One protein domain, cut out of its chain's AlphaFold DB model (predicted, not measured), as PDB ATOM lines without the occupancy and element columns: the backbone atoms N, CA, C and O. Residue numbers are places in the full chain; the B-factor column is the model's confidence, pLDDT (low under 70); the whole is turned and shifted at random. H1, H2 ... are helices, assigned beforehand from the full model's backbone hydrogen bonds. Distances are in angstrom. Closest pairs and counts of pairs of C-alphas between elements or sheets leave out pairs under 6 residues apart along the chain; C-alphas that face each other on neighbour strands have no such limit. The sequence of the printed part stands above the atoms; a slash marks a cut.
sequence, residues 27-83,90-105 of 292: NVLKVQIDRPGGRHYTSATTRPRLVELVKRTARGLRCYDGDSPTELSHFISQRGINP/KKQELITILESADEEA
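This is residues 27 to 83 and 90 to 105 of the 292 residues of an uncharacterized protein of Zymoseptoria tritici ST99CH_1A5 (UniProt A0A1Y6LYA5). Two pairs of helices stand at opposite ends of an elongated domain, H1 with H2 at one end and H3 with H4 at the other, and residues 59 to 68 run from one pair to the other. In each pair the two helices run the same way, and the chain returns between them: through residues 35 to 46 from H1 to H2, and across a cut from H3 to H4. The printed part has 73 residues with four named helices, in the order H1, H2, H3, H4, and no named strand; the class is all helix. The whole is compact, with a radius of gyration of the C-alphas of 12.1 A, and its C-alphas span 36 by 24 by 21 A along their three main axes.

H1, residues 27 to 34, and H2, residues 47 to 58, touch, with the C-alphas of Ile 33 and Val 54 the closest at 5.5 A. They run the same way at a steep tilt of 39 degrees, and their centres are 9.2 A apart. H3, residues 69 to 78, and H4, residues 91 to 103, touch too, with the C-alphas of Pro 69 and Lys 91 the closest at 5.4 A. They run the same way at a shallow tilt of 33 degrees, only just short of steep, and their centres are 10.6 A apart. H1 is apart from H3 and from H4, and H2 is apart from H3 and from H4. In H1, H2, H3 and H4 every O i to N i+4 pair is within hydrogen-bond range.

H1 begins at C-alpha 27 at (-80.047, -56.915, 500.781) and is 10.5 A long from first to last C-alpha. H2 is 16.6 A long and begins at C-alpha 47 at (-86.938, -53.808, 507.613). H3, from Pro 69 to Gln 78, is 14.2 A long. H4, with 13 residues the longest helix, is 18.5 A long and ends at C-alpha 103 at (-81.029, -35.434, 515.274).

The two C-alphas farthest apart are those of Asn 27 and Asn 82, at 36.7 A. The link from H1 to H2, residues 35 to 46, is long, and its C-alphas lie 7 to 15 A from the mean of the C-alphas. The link from H2 to H3, with 10 residues, is short. The link from H3 to H4 is across the cut: residues 84 to 89 are not printed, and C-alphas 83 and 90 are 12.1 A apart. The mean pLDDT of the printed part is 86.7, and the model's confidence is low, under 70, at residues 37 to 39 and at residue 83.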
ATOM      1  N   ASN A  27     -81.448 -56.780 501.196       86.38
ATOM      2  CA  ASN A  27     -80.047 -56.915 500.781       86.38
ATOM      3  C   ASN A  27     -79.485 -55.621 500.173       86.38
ATOM      4  O   ASN A  27     -78.324 -55.309 500.403       86.38
ATOM      5  N   VAL A  28     -80.303 -54.852 499.448       86.38
ATOM      6  CA  VAL A  28     -79.897 -53.561 498.869       86.38
ATOM      7  C   VAL A  28     -79.681 -52.533 499.980       86.38
ATOM      8  O   VAL A  28     -78.629 -51.899 500.021       86.38
ATOM      9  N   LEU A  29     -80.611 -52.463 500.939       86.75
ATOM     10  CA  LEU A  29     -80.494 -51.587 502.112       86.75
ATOM     11  C   LEU A  29     -79.208 -51.883 502.902       86.75
ATOM     12  O   LEU A  29     -78.474 -50.976 503.275       86.75
ATOM     13  N   LYS A  30     -78.891 -53.167 503.106       87.31
ATOM     14  CA  LYS A  30     -77.658 -53.603 503.782       87.31
ATOM     15  C   LYS A  30     -76.393 -53.165 503.046       87.31
ATOM     16  O   LYS A  30     -75.478 -52.656 503.678       87.31
ATOM     17  N   VAL A  31     -76.352 -53.311 501.720       86.06
ATOM     18  CA  VAL A  31     -75.214 -52.851 500.904       86.06
ATOM     19  C   VAL A  31     -75.019 -51.337 501.026       86.06
ATOM     20  O   VAL A  31     -73.884 -50.876 501.120       86.06
ATOM     21  N   GLN A  32     -76.107 -50.562 501.059       83.62
ATOM     22  CA  GLN A  32     -76.038 -49.110 501.241       83.62
ATOM     23  C   GLN A  32     -75.493 -48.723 502.625       83.62
ATOM     24  O   GLN A  32     -74.672 -47.812 502.705       83.62
ATOM     25  N   ILE A  33     -75.895 -49.434 503.686       86.06
ATOM     26  CA  ILE A  33     -75.393 -49.207 505.055       86.06
ATOM     27  C   ILE A  33     -73.913 -49.596 505.183       86.06
ATOM     28  O   ILE A  33     -73.152 -48.900 505.848       86.06
ATOM     29  N   ASP A  34     -73.490 -50.690 504.547       85.56
ATOM     30  CA  ASP A  34     -72.127 -51.224 504.681       85.56
ATOM     31  C   ASP A  34     -71.085 -50.399 503.891       85.56
ATOM     32  O   ASP A  34     -69.905 -50.391 504.252       85.56
ATOM     33  N   ARG A  35     -71.505 -49.696 502.826       79.25
ATOM     34  CA  ARG A  35     -70.634 -48.948 501.893       79.25
ATOM     35  C   ARG A  35     -69.623 -47.994 502.563       79.25
ATOM     36  O   ARG A  35     -68.477 -47.997 502.116       79.25
ATOM     37  N   PRO A  36     -69.976 -47.189 503.583       73.62
ATOM     38  CA  PRO A  36     -69.028 -46.295 504.255       73.62
ATOM     39  C   PRO A  36     -68.080 -46.966 505.265       73.62
ATOM     40  O   PRO A  36     -67.272 -46.257 505.856       73.62
ATOM     41  N   GLY A  37     -68.113 -48.295 505.444       63.75
ATOM     42  CA  GLY A  37     -67.017 -49.008 506.117       63.75
ATOM     43  C   GLY A  37     -67.351 -49.792 507.387       63.75
ATOM     44  O   GLY A  37     -66.444 -50.035 508.179       63.75
ATOM     45  N   GLY A  38     -68.588 -50.258 507.592       60.53
ATOM     46  CA  GLY A  38     -68.833 -51.218 508.675       60.53
ATOM     47  C   GLY A  38     -70.284 -51.632 508.894       60.53
ATOM     48  O   GLY A  38     -71.190 -50.801 508.914       60.53
ATOM     49  N   ARG A  39     -70.501 -52.935 509.125       63.56
ATOM     50  CA  ARG A  39     -71.775 -53.461 509.628       63.56
ATOM     51  C   ARG A  39     -71.944 -53.059 511.082       63.56
ATOM     52  O   ARG A  39     -71.297 -53.629 511.956       63.56
ATOM     53  N   HIS A  40     -72.885 -52.165 511.340       73.50
ATOM     54  CA  HIS A  40     -73.308 -51.832 512.696       73.50
ATOM     55  C   HIS A  40     -74.778 -52.190 512.928       73.50
ATOM     56  O   HIS A  40     -75.475 -51.475 513.621       73.50
ATOM     57  N   TYR A  41     -75.276 -53.285 512.350       83.75
ATOM     58  CA  TYR A  41     -76.625 -53.808 512.600       83.75
ATOM     59  C   TYR A  41     -76.600 -55.332 512.748       83.75
ATOM     60  O   TYR A  41     -75.665 -56.005 512.311       83.75
ATOM     61  N   THR A  42     -77.634 -55.892 513.375       82.94
ATOM     62  CA  THR A  42     -77.716 -57.334 513.654       82.94
ATOM     63  C   THR A  42     -78.509 -58.075 512.575       82.94
ATOM     64  O   THR A  42     -79.260 -57.480 511.801       82.94
ATOM     65  N   SER A  43     -78.385 -59.403 512.517       80.88
ATOM     66  CA  SER A  43     -79.196 -60.235 511.612       80.88
ATOM     67  C   SER A  43     -80.700 -60.132 511.889       80.88
ATOM     68  O   SER A  43     -81.493 -60.311 510.967       80.88
ATOM     69  N   ALA A  44     -81.078 -59.800 513.127       83.69
ATOM     70  CA  ALA A  44     -82.455 -59.619 513.571       83.69
ATOM     71  C   ALA A  44     -83.031 -58.222 513.267       83.69
ATOM     72  O   ALA A  44     -84.198 -57.967 513.566       83.69
ATOM     73  N   THR A  45     -82.247 -57.304 512.687       87.38
ATOM     74  CA  THR A  45     -82.709 -55.939 512.409       87.38
ATOM     75  C   THR A  45     -83.883 -55.953 511.427       87.38
ATOM     76  O   THR A  45     -83.803 -56.492 510.320       87.38
ATOM     77  N   THR A  46     -84.992 -55.343 511.845       90.44
ATOM     78  CA  THR A  46     -86.234 -55.303 511.073       90.44
ATOM     79  C   THR A  46     -86.097 -54.403 509.848       90.44
ATOM     80  O   THR A  46     -85.295 -53.469 509.818       90.44
ATOM     81  N   ARG A  47     -86.923 -54.640 508.823       88.88
ATOM     82  CA  ARG A  47     -86.938 -53.808 507.613       88.88
ATOM     83  C   ARG A  47     -87.163 -52.311 507.901       88.88
ATOM     84  O   ARG A  47     -86.395 -51.522 507.359       88.88
ATOM     85  N   PRO A  48     -88.139 -51.888 508.734       90.56
ATOM     86  CA  PRO A  48     -88.306 -50.469 509.058       90.56
ATOM     87  C   PRO A  48     -87.044 -49.852 509.666       90.56
ATOM     88  O   PRO A  48     -86.661 -48.747 509.290       90.56
ATOM     89  N   ARG A  49     -86.347 -50.595 510.536       90.62
ATOM     90  CA  ARG A  49     -85.075 -50.146 511.106       90.62
ATOM     91  C   ARG A  49     -83.981 -50.054 510.045       90.62
ATOM     92  O   ARG A  49     -83.278 -49.057 510.025       90.62
ATOM     93  N   LEU A  50     -83.873 -51.023 509.129       89.31
ATOM     94  CA  LEU A  50     -82.926 -50.945 508.006       89.31
ATOM     95  C   LEU A  50     -83.145 -49.683 507.162       89.31
ATOM     96  O   LEU A  50     -82.176 -49.017 506.827       89.31
ATOM     97  N   VAL A  51     -84.397 -49.324 506.856       89.06
ATOM     98  CA  VAL A  51     -84.704 -48.086 506.114       89.06
ATOM     99  C   VAL A  51     -84.219 -46.851 506.879       89.06
ATOM    100  O   VAL A  51     -83.614 -45.964 506.280       89.06
ATOM    101  N   GLU A  52     -84.432 -46.801 508.194       89.19
ATOM    102  CA  GLU A  52     -83.956 -45.690 509.024       89.19
ATOM    103  C   GLU A  52     -82.424 -45.619 509.083       89.19
ATOM    104  O   GLU A  52     -81.837 -44.550 508.932       89.19
ATOM    105  N   LEU A  53     -81.757 -46.770 509.192       88.88
ATOM    106  CA  LEU A  53     -80.299 -46.845 509.159       88.88
ATOM    107  C   LEU A  53     -79.723 -46.386 507.818       88.88
ATOM    108  O   LEU A  53     -78.684 -45.729 507.816       88.88
ATOM    109  N   VAL A  54     -80.386 -46.663 506.688       87.25
ATOM    110  CA  VAL A  54     -79.951 -46.110 505.395       87.25
ATOM    111  C   VAL A  54     -80.057 -44.585 505.402       87.25
ATOM    112  O   VAL A  54     -79.102 -43.926 504.997       87.25
ATOM    113  N   LYS A  55     -81.158 -43.999 505.896       86.44
ATOM    114  CA  LYS A  55     -81.293 -42.531 505.979       86.44
ATOM    115  C   LYS A  55     -80.205 -41.903 506.846       86.44
ATOM    116  O   LYS A  55     -79.611 -40.901 506.451       86.44
ATOM    117  N   ARG A  56     -79.925 -42.497 508.010       88.94
ATOM    118  CA  ARG A  56     -78.852 -42.049 508.910       88.94
ATOM    119  C   ARG A  56     -77.488 -42.144 508.229       88.94
ATOM    120  O   ARG A  56     -76.753 -41.163 508.198       88.94
ATOM    121  N   THR A  57     -77.204 -43.276 507.591       86.75
ATOM    122  CA  THR A  57     -75.949 -43.501 506.859       86.75
ATOM    123  C   THR A  57     -75.780 -42.512 505.704       86.75
ATOM    124  O   THR A  57     -74.696 -41.968 505.516       86.75
ATOM    125  N   ALA A  58     -76.851 -42.221 504.958       81.88
ATOM    126  CA  ALA A  58     -76.832 -41.244 503.872       81.88
ATOM    127  C   ALA A  58     -76.457 -39.837 504.365       81.88
ATOM    128  O   ALA A  58     -75.772 -39.112 503.654       81.88
ATOM    129  N   ARG A  59     -76.835 -39.484 505.601       83.25
ATOM    130  CA  ARG A  59     -76.468 -38.226 506.274       83.25
ATOM    131  C   ARG A  59     -75.085 -38.254 506.935       83.25
ATOM    132  O   ARG A  59     -74.719 -37.291 507.598       83.25
ATOM    133  N   GLY A  60     -74.331 -39.346 506.799       83.81
ATOM    134  CA  GLY A  60     -73.044 -39.530 507.474       83.81
ATOM    135  C   GLY A  60     -73.158 -39.767 508.985       83.81
ATOM    136  O   GLY A  60     -72.155 -39.673 509.690       83.81
ATOM    137  N   LEU A  61     -74.355 -40.071 509.499       87.69
ATOM    138  CA  LEU A  61     -74.564 -40.365 510.915       87.69
ATOM    139  C   LEU A  61     -74.176 -41.809 511.238       87.69
ATOM    140  O   LEU A  61     -74.402 -42.732 510.451       87.69
ATOM    141  N   ARG A  62     -73.627 -42.009 512.440       87.25
ATOM    142  CA  ARG A  62     -73.231 -43.333 512.923       87.25
ATOM    143  C   ARG A  62     -74.458 -44.214 513.167       87.25
ATOM    144  O   ARG A  62     -75.490 -43.773 513.683       87.25
ATOM    145  N   CYS A  63     -74.301 -45.488 512.826       88.75
ATOM    146  CA  CYS A  63     -75.207 -46.557 513.205       88.75
ATOM    147  C   CYS A  63     -74.708 -47.210 514.503       88.75
ATOM    148  O   CYS A  63     -73.554 -47.627 514.575       88.75
ATOM    149  N   TYR A  64     -75.573 -47.283 515.516       90.81
ATOM    150  CA  TYR A  64     -75.219 -47.746 516.863       90.81
ATOM    151  C   TYR A  64     -75.685 -49.180 517.168       90.81
ATOM    152  O   TYR A  64     -75.344 -49.737 518.211       90.81
ATOM    153  N   ASP A  65     -76.475 -49.805 516.287       88.94
ATOM    154  CA  ASP A  65     -77.135 -51.092 516.574       88.94
ATOM    155  C   ASP A  65     -76.124 -52.227 516.818       88.94
ATOM    156  O   ASP A  65     -76.424 -53.188 517.532       88.94
ATOM    157  N   GLY A  66     -74.920 -52.113 516.260       86.38
ATOM    158  CA  GLY A  66     -73.818 -53.059 516.417       86.38
ATOM    159  C   GLY A  66     -72.962 -52.833 517.662       86.38
ATOM    160  O   GLY A  66     -72.297 -53.770 518.092       86.38
ATOM    161  N   ASP A  67     -73.012 -51.646 518.269       88.62
ATOM    162  CA  ASP A  67     -72.128 -51.280 519.378       88.62
ATOM    163  C   ASP A  67     -72.596 -51.938 520.697       88.62
ATOM    164  O   ASP A  67     -73.790 -52.201 520.926       88.62
ATOM    165  N   SER A  68     -71.654 -52.263 521.578       90.06
ATOM    166  CA  SER A  68     -71.933 -52.835 522.899       90.06
ATOM    167  C   SER A  68     -72.491 -51.777 523.865       90.06
ATOM    168  O   SER A  68     -72.208 -50.592 523.708       90.06
ATOM    169  N   PRO A  69     -73.252 -52.157 524.915       90.94
ATOM    170  CA  PRO A  69     -73.735 -51.192 525.909       90.94
ATOM    171  C   PRO A  69     -72.615 -50.333 526.514       90.94
ATOM    172  O   PRO A  69     -72.807 -49.138 526.717       90.94
ATOM    173  N   THR A  70     -71.436 -50.921 526.736       90.88
ATOM    174  CA  THR A  70     -70.251 -50.228 527.256       90.88
ATOM    175  C   THR A  70     -69.750 -49.145 526.297       90.88
ATOM    176  O   THR A  70     -69.481 -48.027 526.730       90.88
ATOM    177  N   GLU A  71     -69.666 -49.438 524.995       92.25
ATOM    178  CA  GLU A  71     -69.278 -48.454 523.971       92.25
ATOM    179  C   GLU A  71     -70.310 -47.331 523.847       92.25
ATOM    180  O   GLU A  71     -69.944 -46.159 523.783       92.25
ATOM    181  N   LEU A  72     -71.603 -47.662 523.891       92.44
ATOM    182  CA  LEU A  72     -72.671 -46.663 523.845       92.44
ATOM    183  C   LEU A  72     -72.609 -45.711 525.047       92.44
ATOM    184  O   LEU A  72     -72.706 -44.496 524.883       92.44
ATOM    185  N   SER A  73     -72.398 -46.241 526.257       91.31
ATOM    186  CA  SER A  73     -72.186 -45.422 527.456       91.31
ATOM    187  C   SER A  73     -70.938 -44.545 527.348       91.31
ATOM    188  O   SER A  73     -70.952 -43.395 527.793       91.31
ATOM    189  N   HIS A  74     -69.877 -45.055 526.724       91.69
ATOM    190  CA  HIS A  74     -68.674 -44.278 526.459       91.69
ATOM    191  C   HIS A  74     -68.952 -43.116 525.493       91.69
ATOM    192  O   HIS A  74     -68.589 -41.984 525.804       91.69
ATOM    193  N   PHE A  75     -69.670 -43.338 524.387       93.19
ATOM    194  CA  PHE A  75     -70.047 -42.263 523.458       93.19
ATOM    195  C   PHE A  75     -70.908 -41.185 524.117       93.19
ATOM    196  O   PHE A  75     -70.675 -39.998 523.901       93.19
ATOM    197  N   ILE A  76     -71.868 -41.581 524.955       92.00
ATOM    198  CA  ILE A  76     -72.698 -40.647 525.729       92.00
ATOM    199  C   ILE A  76     -71.820 -39.775 526.636       92.00
ATOM    200  O   ILE A  76     -71.968 -38.554 526.645       92.00
ATOM    201  N   SER A  77     -70.867 -40.396 527.338       90.62
ATOM    202  CA  SER A  77     -69.939 -39.700 528.239       90.62
ATOM    203  C   SER A  77     -69.018 -38.739 527.481       90.62
ATOM    204  O   SER A  77     -68.860 -37.593 527.888       90.62
ATOM    205  N   GLN A  78     -68.460 -39.170 526.344       91.75
ATOM    206  CA  GLN A  78     -67.612 -38.333 525.486       91.75
ATOM    207  C   GLN A  78     -68.345 -37.108 524.937       91.75
ATOM    208  O   GLN A  78     -67.734 -36.062 524.742       91.75
ATOM    209  N   ARG A  79     -69.652 -37.235 524.689       90.06
ATOM    210  CA  ARG A  79     -70.501 -36.147 524.193       90.06
ATOM    211  C   ARG A  79     -71.060 -35.261 525.306       90.06
ATOM    212  O   ARG A  79     -71.779 -34.316 525.006       90.06
ATOM    213  N   GLY A  80     -70.774 -35.570 526.574       88.50
ATOM    214  CA  GLY A  80     -71.315 -34.832 527.717       88.50
ATOM    215  C   GLY A  80     -72.843 -34.892 527.818       88.50
ATOM    216  O   GLY A  80     -73.453 -34.005 528.411       88.50
ATOM    217  N   ILE A  81     -73.480 -35.911 527.229       88.81
ATOM    218  CA  ILE A  81     -74.935 -36.067 527.282       88.81
ATOM    219  C   ILE A  81     -75.284 -36.592 528.670       88.81
ATOM    220  O   ILE A  81     -74.951 -37.727 529.002       88.81
ATOM    221  N   ASN A  82     -75.978 -35.785 529.470       80.31
ATOM    222  CA  ASN A  82     -76.433 -36.190 530.795       80.31
ATOM    223  C   ASN A  82     -77.640 -37.127 530.655       80.31
ATOM    224  O   ASN A  82     -78.752 -36.661 530.384       80.31
ATOM    225  N   PRO A  83     -77.474 -38.449 530.831       69.81
ATOM    226  CA  PRO A  83     -78.598 -39.355 530.744       69.81
ATOM    227  C   PRO A  83     -79.482 -39.089 531.964       69.81
ATOM    228  O   PRO A  83     -79.012 -39.203 533.093       69.81
ATOM    229  N   LYS A  90     -81.230 -49.819 529.286       85.25
ATOM    230  CA  LYS A  90     -81.162 -50.883 528.272       85.25
ATOM    231  C   LYS A  90     -80.379 -50.387 527.054       85.25
ATOM    232  O   LYS A  90     -80.419 -49.203 526.736       85.25
ATOM    233  N   LYS A  91     -79.741 -51.297 526.304       90.00
ATOM    234  CA  LYS A  91     -79.017 -50.966 525.056       90.00
ATOM    235  C   LYS A  91     -79.832 -50.053 524.132       90.00
ATOM    236  O   LYS A  91     -79.314 -49.058 523.643       90.00
ATOM    237  N   GLN A  92     -81.112 -50.374 523.937       89.44
ATOM    238  CA  GLN A  92     -81.990 -49.602 523.062       89.44
ATOM    239  C   GLN A  92     -82.188 -48.156 523.539       89.44
ATOM    240  O   GLN A  92     -82.247 -47.258 522.711       89.44
ATOM    241  N   GLU A  93     -82.243 -47.919 524.851       90.62
ATOM    242  CA  GLU A  93     -82.369 -46.568 525.412       90.62
ATOM    243  C   GLU A  93     -81.096 -45.752 525.170       90.62
ATOM    244  O   GLU A  93     -81.181 -44.575 524.836       90.62
ATOM    245  N   LEU A  94     -79.917 -46.375 525.288       91.38
ATOM    246  CA  LEU A  94     -78.640 -45.723 524.979       91.38
ATOM    247  C   LEU A  94     -78.548 -45.345 523.493       91.38
ATOM    248  O   LEU A  94     -78.123 -44.237 523.178       91.38
ATOM    249  N   ILE A  95     -78.992 -46.238 522.598       92.19
ATOM    250  CA  ILE A  95     -79.093 -45.953 521.158       92.19
ATOM    251  C   ILE A  95     -80.024 -44.765 520.934       92.19
ATOM    252  O   ILE A  95     -79.617 -43.801 520.303       92.19
ATOM    253  N   THR A  96     -81.239 -44.790 521.488       92.25
ATOM    254  CA  THR A  96     -82.203 -43.696 521.313       92.25
ATOM    255  C   THR A  96     -81.653 -42.362 521.812       92.25
ATOM    256  O   THR A  96     -81.801 -41.371 521.116       92.25
ATOM    257  N   ILE A  97     -80.963 -42.328 522.958       92.81
ATOM    258  CA  ILE A  97     -80.329 -41.100 523.467       92.81
ATOM    259  C   ILE A  97     -79.299 -40.551 522.473       92.81
ATOM    260  O   ILE A  97     -79.300 -39.356 522.190       92.81
ATOM    261  N   LEU A  98     -78.426 -41.412 521.943       93.12
ATOM    262  CA  LEU A  98     -77.405 -41.004 520.978       93.12
ATOM    263  C   LEU A  98     -78.016 -40.558 519.649       93.12
ATOM    264  O   LEU A  98     -77.596 -39.543 519.102       93.12
ATOM    265  N   GLU A  99     -79.012 -41.288 519.142       93.62
ATOM    266  CA  GLU A  99     -79.695 -40.933 517.900       93.62
ATOM    267  C   GLU A  99     -80.465 -39.624 518.039       93.62
ATOM    268  O   GLU A  99     -80.322 -38.775 517.170       93.62
ATOM    269  N   SER A 100     -81.203 -39.415 519.133       92.19
ATOM    270  CA  SER A 100     -81.876 -38.143 519.419       92.19
ATOM    271  C   SER A 100     -80.885 -36.987 519.504       92.19
ATOM    272  O   SER A 100     -81.116 -35.951 518.893       92.19
ATOM    273  N   ALA A 101     -79.749 -37.180 520.180       92.12
ATOM    274  CA  ALA A 101     -78.703 -36.164 520.234       92.12
ATOM    275  C   ALA A 101     -78.104 -35.854 518.850       92.12
ATOM    276  O   ALA A 101     -77.748 -34.709 518.594       92.12
ATOM    277  N   ASP A 102     -78.003 -36.842 517.951       92.62
ATOM    278  CA  ASP A 102     -77.578 -36.608 516.564       92.62
ATOM    279  C   ASP A 102     -78.638 -35.845 515.749       92.62
ATOM    280  O   ASP A 102     -78.286 -35.039 514.891       92.62
ATOM    281  N   GLU A 103     -79.929 -36.107 515.981       90.50
ATOM    282  CA  GLU A 103     -81.029 -35.434 515.274       90.50
ATOM    283  C   GLU A 103     -81.237 -33.987 515.737       90.50
ATOM    284  O   GLU A 103     -81.626 -33.135 514.941       90.50
ATOM    285  N   GLU A 104     -80.965 -33.711 517.010       88.75
ATOM    286  CA  GLU A 104     -81.097 -32.387 517.628       88.75
ATOM    287  C   GLU A 104     -79.791 -31.582 517.593       88.75
ATOM    288  O   GLU A 104     -79.740 -30.466 518.109       88.75
ATOM    289  N   ALA A 105     -78.727 -32.128 516.997       85.50
ATOM    290  CA  ALA A 105     -77.435 -31.465 516.932       85.50
ATOM    291  C   ALA A 105     -77.538 -30.129 516.180       85.50
ATOM    292  O   ALA A 105     -77.768 -30.087 514.969       85.50
TER     293      ALA A 105